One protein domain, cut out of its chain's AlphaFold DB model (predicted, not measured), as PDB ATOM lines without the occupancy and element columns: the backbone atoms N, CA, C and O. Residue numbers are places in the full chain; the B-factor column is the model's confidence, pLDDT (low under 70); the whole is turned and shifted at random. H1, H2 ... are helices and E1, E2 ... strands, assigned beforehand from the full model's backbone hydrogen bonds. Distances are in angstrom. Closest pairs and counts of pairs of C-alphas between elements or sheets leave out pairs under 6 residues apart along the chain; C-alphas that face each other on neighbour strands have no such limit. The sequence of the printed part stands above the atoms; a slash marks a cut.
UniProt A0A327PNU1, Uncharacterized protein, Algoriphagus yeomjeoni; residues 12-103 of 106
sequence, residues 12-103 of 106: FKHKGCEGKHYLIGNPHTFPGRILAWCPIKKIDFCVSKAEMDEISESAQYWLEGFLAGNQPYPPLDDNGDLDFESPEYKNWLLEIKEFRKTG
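This is residues 12 to 103 of the 106 residues of an uncharacterized protein of Algoriphagus yeomjeoni (UniProt A0A327PNU1). A small, strongly twisted antiparallel sheet, with H1 packed on it, makes a head at one end of a rod, and a long arm makes up the rest. In the arm, residues 70 to 86 run out from the head with no named element, and H2 comes back, the two helices making a loose helical hairpin in which the end of H2 meets H1. The printed part has 92 residues, with five named strands followed by two named helices. The sheet's order is E4 - E3 - E2 - E1 - E5, and the class is mixed, helices and strands. The whole is loose, with a radius of gyration of the C-alphas of 15.8 A, and spans 51 by 21 by 21 A.

Begin with E1, residues 12 to 14, and its hairpin partner E2, residues 17 to 25; look for N 21 and O 12, 2.8 A apart. E2 bends by 79 degrees at residue 20, and its pairing is staggered: residues 17 to 21 pair with E1, residues 22 to 25 with E3, residues 34 to 38. Between E3 and E2 find N 37 and O 22 at 2.8 A. E4, residues 43 to 47, completes a meander, E1 E2 E3 E4, each strand the antiparallel neighbour of the one before; N 36 and O 45 are 2.8 A apart. E5, residues 52 to 55, is the edge strand beside E1, with N 13 and O 54 at 2.8 A. H1, residues 57 to 69, is on the sheet at a height of 7.9 A, only just over none of the strands, with 2 C-alphas falling on E3 and 2 on E1. Its closest C-alphas to E2 are those of Ala 59 and Leu 23, 7.2 A apart. H2, residues 87 to 102, is not on the sheet. H2 touches H1 with residues 99 to 100 alone, H1 doing so with 64 to 68; the closest C-alphas, of Leu 67 and Arg 100, are 5.8 A apart, and the helices run opposite ways at a shallow tilt of 25 degrees. In H1 and H2 every O i to N i+4 pair is within hydrogen-bond range.

Find C-alpha 12 at (-10.756, 20.025, -16.112), where E1 begins. E2 measures 19.1 A, E3 12.8 A and E4 12.5 A from first to last C-alpha. H1 runs 18.7 A from C-alpha 57 at (-3.601, 14.936, -20.141). H2 runs 22.7 A to C-alpha 102 at (-12.696, 8.406, -8.045).

The C-alphas of Ile 40 and Asn 79, the two farthest apart, are 51.1 A from each other. The printed part has no cut. The link from H1 to H2, 17 residues, is long; in it residues 76 to 77 pair antiparallel with residues 80 to 81. The mean pLDDT of the printed part is 94.0, and no printed residue is under 70.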
ATOM      1  N   PHE A  12      -9.661  20.996 -16.071       98.44
ATOM      2  CA  PHE A  12     -10.756  20.025 -16.112       98.44
ATOM      3  C   PHE A  12     -12.124  20.711 -16.303       98.44
ATOM      4  O   PHE A  12     -12.242  21.931 -16.148       98.44
ATOM      5  N   LYS A  13     -13.164  19.947 -16.651       98.19
ATOM      6  CA  LYS A  13     -14.577  20.360 -16.615       98.19
ATOM      7  C   LYS A  13     -15.264  19.734 -15.407       98.19
ATOM      8  O   LYS A  13     -15.086  18.548 -15.147       98.19
ATOM      9  N   HIS A  14     -16.041  20.537 -14.689       96.88
ATOM     10  CA  HIS A  14     -16.763  20.114 -13.494       96.88
ATOM     11  C   HIS A  14     -18.224  19.800 -13.834       96.88
ATOM     12  O   HIS A  14     -18.872  20.603 -14.504       96.88
ATOM     13  N   LYS A  15     -18.779  18.710 -13.294       94.88
ATOM     14  CA  LYS A  15     -20.166  18.271 -13.561       94.88
ATOM     15  C   LYS A  15     -21.237  19.323 -13.259       94.88
ATOM     16  O   LYS A  15     -22.271  19.381 -13.913       94.88
ATOM     17  N   GLY A  16     -20.998  20.153 -12.244       93.38
ATOM     18  CA  GLY A  16     -21.937  21.177 -11.763       93.38
ATOM     19  C   GLY A  16     -21.544  22.628 -12.060       93.38
ATOM     20  O   GLY A  16     -22.129  23.541 -11.480       93.38
ATOM     21  N   CYS A  17     -20.506  22.877 -12.867       94.69
ATOM     22  CA  CYS A  17     -20.101  24.242 -13.203       94.69
ATOM     23  C   CYS A  17     -19.551  24.322 -14.625       94.69
ATOM     24  O   CYS A  17     -18.674  23.551 -15.007       94.69
ATOM     25  N   GLU A  18     -20.038  25.294 -15.389       94.69
ATOM     26  CA  GLU A  18     -19.621  25.492 -16.773       94.69
ATOM     27  C   GLU A  18     -18.155  25.932 -16.888       94.69
ATOM     28  O   GLU A  18     -17.570  26.520 -15.975       94.69
ATOM     29  N   GLY A  19     -17.571  25.680 -18.059       95.19
ATOM     30  CA  GLY A  19     -16.224  26.122 -18.400       95.19
ATOM     31  C   GLY A  19     -15.095  25.281 -17.798       95.19
ATOM     32  O   GLY A  19     -15.292  24.237 -17.174       95.19
ATOM     33  N   LYS A  20     -13.864  25.736 -18.056       97.44
ATOM     34  CA  LYS A  20     -12.645  25.091 -17.557       97.44
ATOM     35  C   LYS A  20     -12.319  25.569 -16.149       97.44
ATOM     36  O   LYS A  20     -12.314  26.768 -15.878       97.44
ATOM     37  N   HIS A  21     -11.975  24.613 -15.308       97.81
ATOM     38  CA  HIS A  21     -11.469  24.783 -13.956       97.81
ATOM     39  C   HIS A  21     -10.017  24.322 -13.925       97.81
ATOM     40  O   HIS A  21      -9.591  23.590 -14.820       97.81
ATOM     41  N   TYR A  22      -9.250  24.755 -12.931       97.69
ATOM     42  CA  TYR A  22      -7.814  24.476 -12.878       97.69
ATOM     43  C   TYR A  22      -7.427  23.858 -11.548       97.69
ATOM     44  O   TYR A  22      -7.835  24.363 -10.506       97.69
ATOM     45  N   LEU A  23      -6.635  22.790 -11.582       97.06
ATOM     46  CA  LEU A  23      -6.048  22.210 -10.377       97.06
ATOM     47  C   LEU A  23      -4.963  23.154  -9.860       97.06
ATOM     48  O   LEU A  23      -4.120  23.609 -10.635       97.06
ATOM     49  N   ILE A  24      -4.998  23.461  -8.564       95.50
ATOM     50  CA  ILE A  24      -4.055  24.402  -7.947       95.50
ATOM     51  C   ILE A  24      -3.337  23.837  -6.718       95.50
ATOM     52  O   ILE A  24      -2.327  24.412  -6.317       95.50
ATOM     53  N   GLY A  25      -3.778  22.708  -6.145       93.44
ATOM     54  CA  GLY A  25      -2.992  22.026  -5.110       93.44
ATOM     55  C   GLY A  25      -3.753  21.051  -4.216       93.44
ATOM     56  O   GLY A  25      -4.801  20.523  -4.582       93.44
ATOM     57  N   ASN A  26      -3.185  20.815  -3.030       92.62
ATOM     58  CA  ASN A  26      -3.765  20.000  -1.964       92.62
ATOM     59  C   ASN A  26      -4.476  20.913  -0.946       92.62
ATOM     60  O   ASN A  26      -3.823  21.806  -0.409       92.62
ATOM     61  N   PRO A  27      -5.770  20.711  -0.646       92.81
ATOM     62  CA  PRO A  27      -6.474  21.489   0.369       92.81
ATOM     63  C   PRO A  27      -6.129  21.050   1.805       92.81
ATOM     64  O   PRO A  27      -6.568  21.694   2.752       92.81
ATOM     65  N   HIS A  28      -5.363  19.966   1.979       88.06
ATOM     66  CA  HIS A  28      -5.031  19.342   3.265       88.06
ATOM     67  C   HIS A  28      -6.271  18.957   4.091       88.06
ATOM     68  O   HIS A  28      -6.269  19.015   5.319       88.06
ATOM     69  N   THR A  29      -7.340  18.561   3.396       88.12
ATOM     70  CA  THR A  29      -8.600  18.085   3.982       88.12
ATOM     71  C   THR A  29      -8.721  16.561   3.844       88.12
ATOM     72  O   THR A  29      -7.715  15.856   3.826       88.12
ATOM     73  N   PHE A  30      -9.951  16.044   3.722       86.56
ATOM     74  CA  PHE A  30     -10.231  14.629   3.483       86.56
ATOM     75  C   PHE A  30      -9.423  14.052   2.307       86.56
ATOM     76  O   PHE A  30      -9.243  14.755   1.303       86.56
ATOM     77  N   PRO A  31      -8.984  12.781   2.407       90.75
ATOM     78  CA  PRO A  31      -8.297  12.090   1.326       90.75
ATOM     79  C   PRO A  31      -9.038  12.199  -0.007       90.75
ATOM     80  O   PRO A  31     -10.260  12.078  -0.071       90.75
ATOM     81  N   GLY A  32      -8.281  12.444  -1.070       91.50
ATOM     82  CA  GLY A  32      -8.759  12.542  -2.442       91.50
ATOM     83  C   GLY A  32      -9.411  13.876  -2.810       91.50
ATOM     84  O   GLY A  32      -9.690  14.101  -3.990       91.50
ATOM     85  N   ARG A  33      -9.580  14.807  -1.857       95.50
ATOM     86  CA  ARG A  33      -9.974  16.188  -2.169       95.50
ATOM     87  C   ARG A  33      -8.794  16.957  -2.750       95.50
ATOM     88  O   ARG A  33      -7.702  16.980  -2.193       95.50
ATOM     89  N   ILE A  34      -9.053  17.638  -3.856       96.12
ATOM     90  CA  ILE A  34      -8.100  18.451  -4.604       96.12
ATOM     91  C   ILE A  34      -8.573  19.901  -4.575       96.12
ATOM     92  O   ILE A  34      -9.768  20.170  -4.691       96.12
ATOM     93  N   LEU A  35      -7.644  20.843  -4.433       96.31
ATOM     94  CA  LEU A  35      -7.942  22.265  -4.488       96.31
ATOM     95  C   LEU A  35      -7.953  22.710  -5.951       96.31
ATOM     96  O   LEU A  35      -6.974  22.518  -6.683       96.31
ATOM     97  N   ALA A  36      -9.057  23.316  -6.365       96.88
ATOM     98  CA  ALA A  36      -9.292  23.781  -7.719       96.88
ATOM     99  C   ALA A  36      -9.717  25.251  -7.743       96.88
ATOM    100  O   ALA A  36     -10.253  25.777  -6.775       96.88
ATOM    101  N   TRP A  37      -9.509  25.906  -8.881       97.25
ATOM    102  CA  TRP A  37      -9.910  27.286  -9.139       97.25
ATOM    103  C   TRP A  37     -10.989  27.358 -10.219       97.25
ATOM    104  O   TRP A  37     -10.833  26.799 -11.310       97.25
ATOM    105  N   CYS A  38     -12.061  28.101  -9.937       96.12
ATOM    106  CA  CYS A  38     -13.104  28.448 -10.896       96.12
ATOM    107  C   CYS A  38     -12.897  29.882 -11.416       96.12
ATOM    108  O   CYS A  38     -13.107  30.841 -10.665       96.12
ATOM    109  N   PRO A  39     -12.560  30.083 -12.704       94.56
ATOM    110  CA  PRO A  39     -12.336  31.424 -13.246       94.56
ATOM    111  C   PRO A  39     -13.625  32.242 -13.408       94.56
ATOM    112  O   PRO A  39     -13.569  33.468 -13.356       94.56
ATOM    113  N   ILE A  40     -14.778  31.586 -13.590       93.56
ATOM    114  CA  ILE A  40     -16.077  32.254 -13.772       93.56
ATOM    115  C   ILE A  40     -16.544  32.864 -12.451       93.56
ATOM    116  O   ILE A  40     -16.860  34.049 -12.382       93.56
ATOM    117  N   LYS A  41     -16.555  32.049 -11.393       94.06
ATOM    118  CA  LYS A  41     -16.993  32.463 -10.055       94.06
ATOM    119  C   LYS A  41     -15.901  33.195  -9.273       94.06
ATOM    120  O   LYS A  41     -16.217  33.841  -8.283       94.06
ATOM    121  N   LYS A  42     -14.645  33.123  -9.732       94.06
ATOM    122  CA  LYS A  42     -13.455  33.692  -9.079       94.06
ATOM    123  C   LYS A  42     -13.286  33.196  -7.639       94.06
ATOM    124  O   LYS A  42     -13.022  33.985  -6.737       94.06
ATOM    125  N   ILE A  43     -13.457  31.890  -7.453       94.38
ATOM    126  CA  ILE A  43     -13.305  31.210  -6.163       94.38
ATOM    127  C   ILE A  43     -12.452  29.958  -6.325       94.38
ATOM    128  O   ILE A  43     -12.483  29.309  -7.378       94.38
ATOM    129  N   ASP A  44     -11.728  29.606  -5.270       94.81
ATOM    130  CA  ASP A  44     -11.231  28.254  -5.080       94.81
ATOM    131  C   ASP A  44     -12.301  27.364  -4.435       94.81
ATOM    132  O   ASP A  44     -13.259  27.835  -3.818       94.81
ATOM    133  N   PHE A  45     -12.188  26.063  -4.668       95.38
ATOM    134  CA  PHE A  45     -13.081  25.056  -4.114       95.38
ATOM    135  C   PHE A  45     -12.377  23.701  -4.060       95.38
ATOM    136  O   PHE A  45     -11.419  23.445  -4.791       95.38
ATOM    137  N   CYS A  46     -12.863  22.819  -3.192       95.56
ATOM    138  CA  CYS A  46     -12.401  21.438  -3.141       95.56
ATOM    139  C   CYS A  46     -13.216  20.588  -4.114       95.56
ATOM    140  O   CYS A  46     -14.435  20.742  -4.161       95.56
ATOM    141  N   VAL A  47     -12.578  19.644  -4.799       95.62
ATOM    142  CA  VAL A  47     -13.196  18.731  -5.774       95.62
ATOM    143  C   VAL A  47     -12.574  17.333  -5.662       95.62
ATOM    144  O   VAL A  47     -11.415  17.226  -5.268       95.62
ATOM    145  N   SER A  48     -13.299  16.266  -5.993       95.31
ATOM    146  CA  SER A  48     -12.739  14.921  -6.204       95.31
ATOM    147  C   SER A  48     -12.709  14.560  -7.690       95.31
ATOM    148  O   SER A  48     -13.357  15.195  -8.524       95.31
ATOM    149  N   LYS A  49     -11.944  13.532  -8.063       95.88
ATOM    150  CA  LYS A  49     -11.836  13.102  -9.467       95.88
ATOM    151  C   LYS A  49     -13.190  12.649 -10.035       95.88
ATOM    152  O   LYS A  49     -13.453  12.872 -11.212       95.88
ATOM    153  N   ALA A  50     -14.075  12.094  -9.209       95.25
ATOM    154  CA  ALA A  50     -15.423  11.691  -9.596       95.25
ATOM    155  C   ALA A  50     -16.324  12.868  -9.998       95.25
ATOM    156  O   ALA A  50     -17.301  12.668 -10.720       95.25
ATOM    157  N   GLU A  51     -16.013  14.089  -9.566       96.06
ATOM    158  CA  GLU A  51     -16.755  15.308  -9.909       96.06
ATOM    159  C   GLU A  51     -16.285  15.938 -11.239       96.06
ATOM    160  O   GLU A  51     -16.861  16.926 -11.709       96.06
ATOM    161  N   MET A  52     -15.250  15.364 -11.861       96.31
ATOM    162  CA  MET A  52     -14.659  15.822 -13.117       96.31
ATOM    163  C   MET A  52     -15.186  15.001 -14.302       96.31
ATOM    164  O   MET A  52     -15.282  13.779 -14.216       96.31
ATOM    165  N   ASP A  53     -15.502  15.671 -15.412       94.88
ATOM    166  CA  ASP A  53     -15.961  15.023 -16.652       94.88
ATOM    167  C   ASP A  53     -14.826  14.879 -17.668       94.88
ATOM    168  O   ASP A  53     -14.411  13.781 -18.026       94.88
ATOM    169  N   GLU A  54     -14.303  16.015 -18.125       96.94
ATOM    170  CA  GLU A  54     -13.163  16.079 -19.035       96.94
ATOM    171  C   GLU A  54     -11.955  16.608 -18.281       96.94
ATOM    172  O   GLU A  54     -12.053  17.595 -17.554       96.94
ATOM    173  N   ILE A  55     -10.804  15.983 -18.490       97.56
ATOM    174  CA  ILE A  55      -9.556  16.325 -17.817       97.56
ATOM    175  C   ILE A  55      -8.473  16.421 -18.890       97.56
ATOM    176  O   ILE A  55      -8.448  15.632 -19.835       97.56
ATOM    177  N   SER A  56      -7.588  17.408 -18.780       98.31
ATOM    178  CA  SER A  56      -6.421  17.474 -19.653       98.31
ATOM    179  C   SER A  56      -5.446  16.333 -19.363       98.31
ATOM    180  O   SER A  56      -5.354  15.850 -18.238       98.31
ATOM    181  N   GLU A  57      -4.629  15.960 -20.344       98.19
ATOM    182  CA  GLU A  57      -3.601  14.936 -20.141       98.19
ATOM    183  C   GLU A  57      -2.638  15.291 -18.989       98.19
ATOM    184  O   GLU A  57      -2.364  14.468 -18.119       98.19
ATOM    185  N   SER A  58      -2.173  16.544 -18.914       97.81
ATOM    186  CA  SER A  58      -1.283  16.976 -17.826       97.81
ATOM    187  C   SER A  58      -1.963  16.933 -16.453       97.81
ATOM    188  O   SER A  58      -1.327  16.549 -15.473       97.81
ATOM    189  N   ALA A  59      -3.246  17.307 -16.374       97.31
ATOM    190  CA  ALA A  59      -4.018  17.202 -15.140       97.31
ATOM    191  C   ALA A  59      -4.236  15.739 -14.743       97.31
ATOM    192  O   ALA A  59      -4.128  15.423 -13.564       97.31
ATOM    193  N   GLN A  60      -4.486  14.852 -15.709       97.44
ATOM    194  CA  GLN A  60      -4.686  13.426 -15.469       97.44
ATOM    195  C   GLN A  60      -3.453  12.794 -14.810       97.44
ATOM    196  O   GLN A  60      -3.584  12.191 -13.747       97.44
ATOM    197  N   TYR A  61      -2.256  12.991 -15.374       97.25
ATOM    198  CA  TYR A  61      -1.023  12.448 -14.785       97.25
ATOM    199  C   TYR A  61      -0.756  12.993 -13.381       97.25
ATOM    200  O   TYR A  61      -0.346  12.261 -12.481       97.25
ATOM    201  N   TRP A  62      -1.007  14.286 -13.177       96.25
ATOM    202  CA  TRP A  62      -0.854  14.891 -11.860       96.25
ATOM    203  C   TRP A  62      -1.849  14.324 -10.848       96.25
ATOM    204  O   TRP A  62      -1.452  14.007  -9.732       96.25
ATOM    205  N   LEU A  63      -3.114  14.147 -11.239       96.38
ATOM    206  CA  LEU A  63      -4.154  13.560 -10.393       96.38
ATOM    207  C   LEU A  63      -3.821  12.123 -10.002       96.38
ATOM    208  O   LEU A  63      -4.029  11.742  -8.856       96.38
ATOM    209  N   GLU A  64      -3.289  11.326 -10.926       95.81
ATOM    210  CA  GLU A  64      -2.873   9.952 -10.635       95.81
ATOM    211  C   GLU A  64      -1.758   9.906  -9.587       95.81
ATOM    212  O   GLU A  64      -1.861   9.155  -8.615       95.81
ATOM    213  N   GLY A  65      -0.740  10.762  -9.726       96.06
ATOM    214  CA  GLY A  65       0.313  10.905  -8.720       96.06
ATOM    215  C   GLY A  65      -0.216  11.430  -7.383       96.06
ATOM    216  O   GLY A  65       0.121  10.895  -6.327       96.06
ATOM    217  N   PHE A  66      -1.088  12.440  -7.420       95.88
ATOM    218  CA  PHE A  66      -1.713  13.023  -6.234       95.88
ATOM    219  C   PHE A  66      -2.503  11.978  -5.443       95.88
ATOM    220  O   PHE A  66      -2.278  11.817  -4.246       95.88
ATOM    221  N   LEU A  67      -3.389  11.231  -6.105       95.94
ATOM    222  CA  LEU A  67      -4.210  10.209  -5.457       95.94
ATOM    223  C   LEU A  67      -3.357   9.054  -4.926       95.94
ATOM    224  O   LEU A  67      -3.641   8.541  -3.850       95.94
ATOM    225  N   ALA A  68      -2.286   8.667  -5.623       94.31
ATOM    226  CA  ALA A  68      -1.352   7.663  -5.118       94.31
ATOM    227  C   ALA A  68      -0.584   8.130  -3.866       94.31
ATOM    228  O   ALA A  68      -0.280   7.315  -3.003       94.31
ATOM    229  N   GLY A  69      -0.291   9.426  -3.744       92.88
ATOM    230  CA  GLY A  69       0.340  10.005  -2.553       92.88
ATOM    231  C   GLY A  69      -0.637  10.364  -1.430       92.88
ATOM    232  O   GLY A  69      -0.209  10.657  -0.318       92.88
ATOM    233  N   ASN A  70      -1.941  10.366  -1.705       94.12
ATOM    234  CA  ASN A  70      -2.980  10.793  -0.769       94.12
ATOM    235  C   ASN A  70      -3.914   9.646  -0.365       94.12
ATOM    236  O   ASN A  70      -5.076   9.864  -0.033       94.12
ATOM    237  N   GLN A  71      -3.404   8.419  -0.422       93.25
ATOM    238  CA  GLN A  71      -4.169   7.238  -0.067       93.25
ATOM    239  C   GLN A  71      -4.453   7.197   1.438       93.25
ATOM    240  O   GLN A  71      -3.570   7.514   2.237       93.25
ATOM    241  N   PRO A  72      -5.658   6.772   1.828       91.94
ATOM    242  CA  PRO A  72      -5.958   6.358   3.190       91.94
ATOM    243  C   PRO A  72      -4.988   5.279   3.669       91.94
ATOM    244  O   PRO A  72      -4.528   4.457   2.877       91.94
ATOM    245  N   TYR A  73      -4.708   5.269   4.968       90.94
ATOM    246  CA  TYR A  73      -3.891   4.226   5.580       90.94
ATOM    247  C   TYR A  73      -4.608   2.868   5.552       90.94
ATOM    248  O   TYR A  73      -5.844   2.838   5.560       90.94
ATOM    249  N   PRO A  74      -3.854   1.754   5.509       91.56
ATOM    250  CA  PRO A  74      -4.428   0.434   5.712       91.56
ATOM    251  C   PRO A  74      -5.089   0.327   7.093       91.56
ATOM    252  O   PRO A  74      -4.682   1.031   8.024       91.56
ATOM    253  N   PRO A  75      -6.118  -0.525   7.233       89.75
ATOM    254  CA  PRO A  75      -6.721  -0.800   8.523       89.75
ATOM    255  C   PRO A  75      -5.695  -1.424   9.476       89.75
ATOM    256  O   PRO A  75      -4.786  -2.138   9.050       89.75
ATOM    257  N   LEU A  76      -5.863  -1.136  10.762       92.50
ATOM    258  CA  LEU A  76      -5.026  -1.632  11.851       92.50
ATOM    259  C   LEU A  76      -5.887  -2.462  12.810       92.50
ATOM    260  O   LEU A  76      -7.078  -2.176  12.963       92.50
ATOM    261  N   ASP A  77      -5.286  -3.454  13.462       86.38
ATOM    262  CA  ASP A  77      -5.865  -4.165  14.603       86.38
ATOM    263  C   ASP A  77      -5.167  -3.778  15.923       86.38
ATOM    264  O   ASP A  77      -4.298  -2.903  15.961       86.38
ATOM    265  N   ASP A  78      -5.549  -4.428  17.027       87.12
ATOM    266  CA  ASP A  78      -4.971  -4.181  18.356       87.12
ATOM    267  C   ASP A  78      -3.458  -4.484  18.434       87.12
ATOM    268  O   ASP A  78      -2.783  -4.039  19.365       87.12
ATOM    269  N   ASN A  79      -2.912  -5.227  17.465       85.94
ATOM    270  CA  ASN A  79      -1.497  -5.577  17.359       85.94
ATOM    271  C   ASN A  79      -0.746  -4.731  16.314       85.94
ATOM    272  O   ASN A  79       0.469  -4.895  16.167       85.94
ATOM    273  N   GLY A  80      -1.426  -3.807  15.629       87.19
ATOM    274  CA  GLY A  80      -0.848  -2.929  14.617       87.19
ATOM    275  C   GLY A  80      -1.297  -3.290  13.205       87.19
ATOM    276  O   GLY A  80      -2.489  -3.275  12.908       87.19
ATOM    277  N   ASP A  81      -0.343  -3.518  12.302       86.56
ATOM    278  CA  ASP A  81      -0.653  -3.803  10.901       86.56
ATOM    279  C   ASP A  81      -1.372  -5.151  10.767       86.56
ATOM    280  O   ASP A  81      -0.903  -6.179  11.260       86.56
ATOM    281  N   LEU A  82      -2.489  -5.147  10.042       89.12
ATOM    282  CA  LEU A  82      -3.196  -6.373   9.692       89.12
ATOM    283  C   LEU A  82      -2.347  -7.284   8.795       89.12
ATOM    284  O   LEU A  82      -1.572  -6.825   7.952       89.12
ATOM    285  N   ASP A  83      -2.584  -8.592   8.910       88.44
ATOM    286  CA  ASP A  83      -2.055  -9.575   7.965       88.44
ATOM    287  C   ASP A  83      -2.522  -9.234   6.539       88.44
ATOM    288  O   ASP A  83      -3.711  -9.001   6.293       88.44
ATOM    289  N   PHE A  84      -1.597  -9.245   5.578       90.19
ATOM    290  CA  PHE A  84      -1.881  -8.992   4.167       90.19
ATOM    291  C   PHE A  84      -2.873  -9.990   3.559       90.19
ATOM    292  O   PHE A  84      -3.538  -9.679   2.567       90.19
ATOM    293  N   GLU A  85      -3.005 -11.178   4.151       91.31
ATOM    294  CA  GLU A  85      -3.967 -12.186   3.720       91.31
ATOM    295  C   GLU A  85      -5.343 -12.056   4.388       91.31
ATOM    296  O   GLU A  85      -6.283 -12.744   3.960       91.31
ATOM    297  N   SER A  86      -5.491 -11.162   5.372       92.75
ATOM    298  CA  SER A  86      -6.754 -10.939   6.080       92.75
ATOM    299  C   SER A  86      -7.871 -10.447   5.142       92.75
ATOM    300  O   SER A  86      -7.609  -9.725   4.166       92.75
ATOM    301  N   PRO A  87      -9.139 -10.824   5.402       93.62
ATOM    302  CA  PRO A  87     -10.289 -10.293   4.671       93.62
ATOM    303  C   PRO A  87     -10.358  -8.759   4.684       93.62
ATOM    304  O   PRO A  87     -10.681  -8.149   3.667       93.62
ATOM    305  N   GLU A  88     -10.015  -8.134   5.808       92.69
ATOM    306  CA  GLU A  88     -10.039  -6.691   6.027       92.69
ATOM    307  C   GLU A  88      -9.006  -5.977   5.150       92.69
ATOM    308  O   GLU A  88      -9.346  -5.025   4.445       92.69
ATOM    309  N   TYR A  89      -7.764  -6.473   5.112       93.44
ATOM    310  CA  TYR A  89      -6.725  -5.910   4.251       93.44
ATOM    311  C   TYR A  89      -7.071  -6.078   2.764       93.44
ATOM    312  O   TYR A  89      -6.914  -5.153   1.962       93.44
ATOM    313  N   LYS A  90      -7.615  -7.240   2.379       94.38
ATOM    314  CA  LYS A  90      -8.088  -7.487   1.007       94.38
ATOM    315  C   LYS A  90      -9.239  -6.561   0.616       94.38
ATOM    316  O   LYS A  90      -9.243  -6.064  -0.511       94.38
ATOM    317  N   ASN A  91     -10.177  -6.293   1.525       94.38
ATOM    318  CA  ASN A  91     -11.251  -5.327   1.301       94.38
ATOM    319  C   ASN A  91     -10.695  -3.912   1.132       94.38
ATOM    320  O   ASN A  91     -11.026  -3.249   0.151       94.38
ATOM    321  N   TRP A  92      -9.771  -3.494   1.997       94.44
ATOM    322  CA  TRP A  92      -9.101  -2.203   1.859       94.44
ATOM    323  C   TRP A  92      -8.395  -2.061   0.502       94.44
ATOM    324  O   TRP A  92      -8.523  -1.035  -0.160       94.44
ATOM    325  N   LEU A  93      -7.727  -3.107  -0.000       94.44
ATOM    326  CA  LEU A  93      -7.127  -3.080  -1.343       94.44
ATOM    327  C   LEU A  93      -8.158  -2.845  -2.462       94.44
ATOM    328  O   LEU A  93      -7.816  -2.253  -3.492       94.44
ATOM    329  N   LEU A  94      -9.396  -3.321  -2.306       94.44
ATOM    330  CA  LEU A  94     -10.481  -3.059  -3.258       94.44
ATOM    331  C   LEU A  94     -10.959  -1.607  -3.159       94.44
ATOM    332  O   LEU A  94     -11.076  -0.938  -4.186       94.44
ATOM    333  N   GLU A  95     -11.149  -1.098  -1.946       94.44
ATOM    334  CA  GLU A  95     -11.546   0.292  -1.704       94.44
ATOM    335  C   GLU A  95     -10.492   1.273  -2.223       94.44
ATOM    336  O   GLU A  95     -10.815   2.248  -2.895       94.44
ATOM    337  N   ILE A  96      -9.209   0.964  -2.030       95.25
ATOM    338  CA  ILE A  96      -8.092   1.746  -2.555       95.25
ATOM    339  C   ILE A  96      -8.082   1.797  -4.088       95.25
ATOM    340  O   ILE A  96      -7.733   2.828  -4.677       95.25
ATOM    341  N   LYS A  97      -8.460   0.709  -4.767       93.81
ATOM    342  CA  LYS A  97      -8.589   0.716  -6.233       93.81
ATOM    343  C   LYS A  97      -9.698   1.664  -6.678       93.81
ATOM    344  O   LYS A  97      -9.493   2.406  -7.639       93.81
ATOM    345  N   GLU A  98     -10.829   1.674  -5.980       94.25
ATOM    346  CA  GLU A  98     -11.922   2.608  -6.263       94.25
ATOM    347  C   GLU A  98     -11.545   4.052  -5.912       94.25
ATOM    348  O   GLU A  98     -11.792   4.960  -6.710       94.25
ATOM    349  N   PHE A  99     -10.817   4.266  -4.816       94.88
ATOM    350  CA  PHE A  99     -10.258   5.564  -4.449       94.88
ATOM    351  C   PHE A  99      -9.335   6.122  -5.541       94.88
ATOM    352  O   PHE A  99      -9.468   7.273  -5.939       94.88
ATOM    353  N   ARG A 100      -8.435   5.322  -6.128       93.94
ATOM    354  CA  ARG A 100      -7.569   5.796  -7.235       93.94
ATOM    355  C   ARG A 100      -8.356   6.184  -8.496       93.94
ATOM    356  O   ARG A 100      -7.910   7.020  -9.292       93.94
ATOM    357  N   LYS A 101      -9.526   5.579  -8.707       92.69
ATOM    358  CA  LYS A 101     -10.405   5.908  -9.837       92.69
ATOM    359  C   LYS A 101     -11.194   7.190  -9.594       92.69
ATOM    360  O   LYS A 101     -11.352   7.967 -10.529       92.69
ATOM    361  N   THR A 102     -11.662   7.406  -8.368       92.38
ATOM    362  CA  THR A 102     -12.696   8.406  -8.045       92.38
ATOM    363  C   THR A 102     -12.193   9.563  -7.186       92.38
ATOM    364  O   THR A 102     -12.742  10.658  -7.240       92.38
ATOM    365  N   GLY A 103     -11.123   9.363  -6.422       92.12
ATOM    366  CA  GLY A 103     -10.704  10.268  -5.356       92.12
ATOM    367  C   GLY A 103     -11.701  10.345  -4.201       92.12
ATOM    368  O   GLY A 103     -11.601  11.263  -3.396       92.12
TER     369      GLY A 103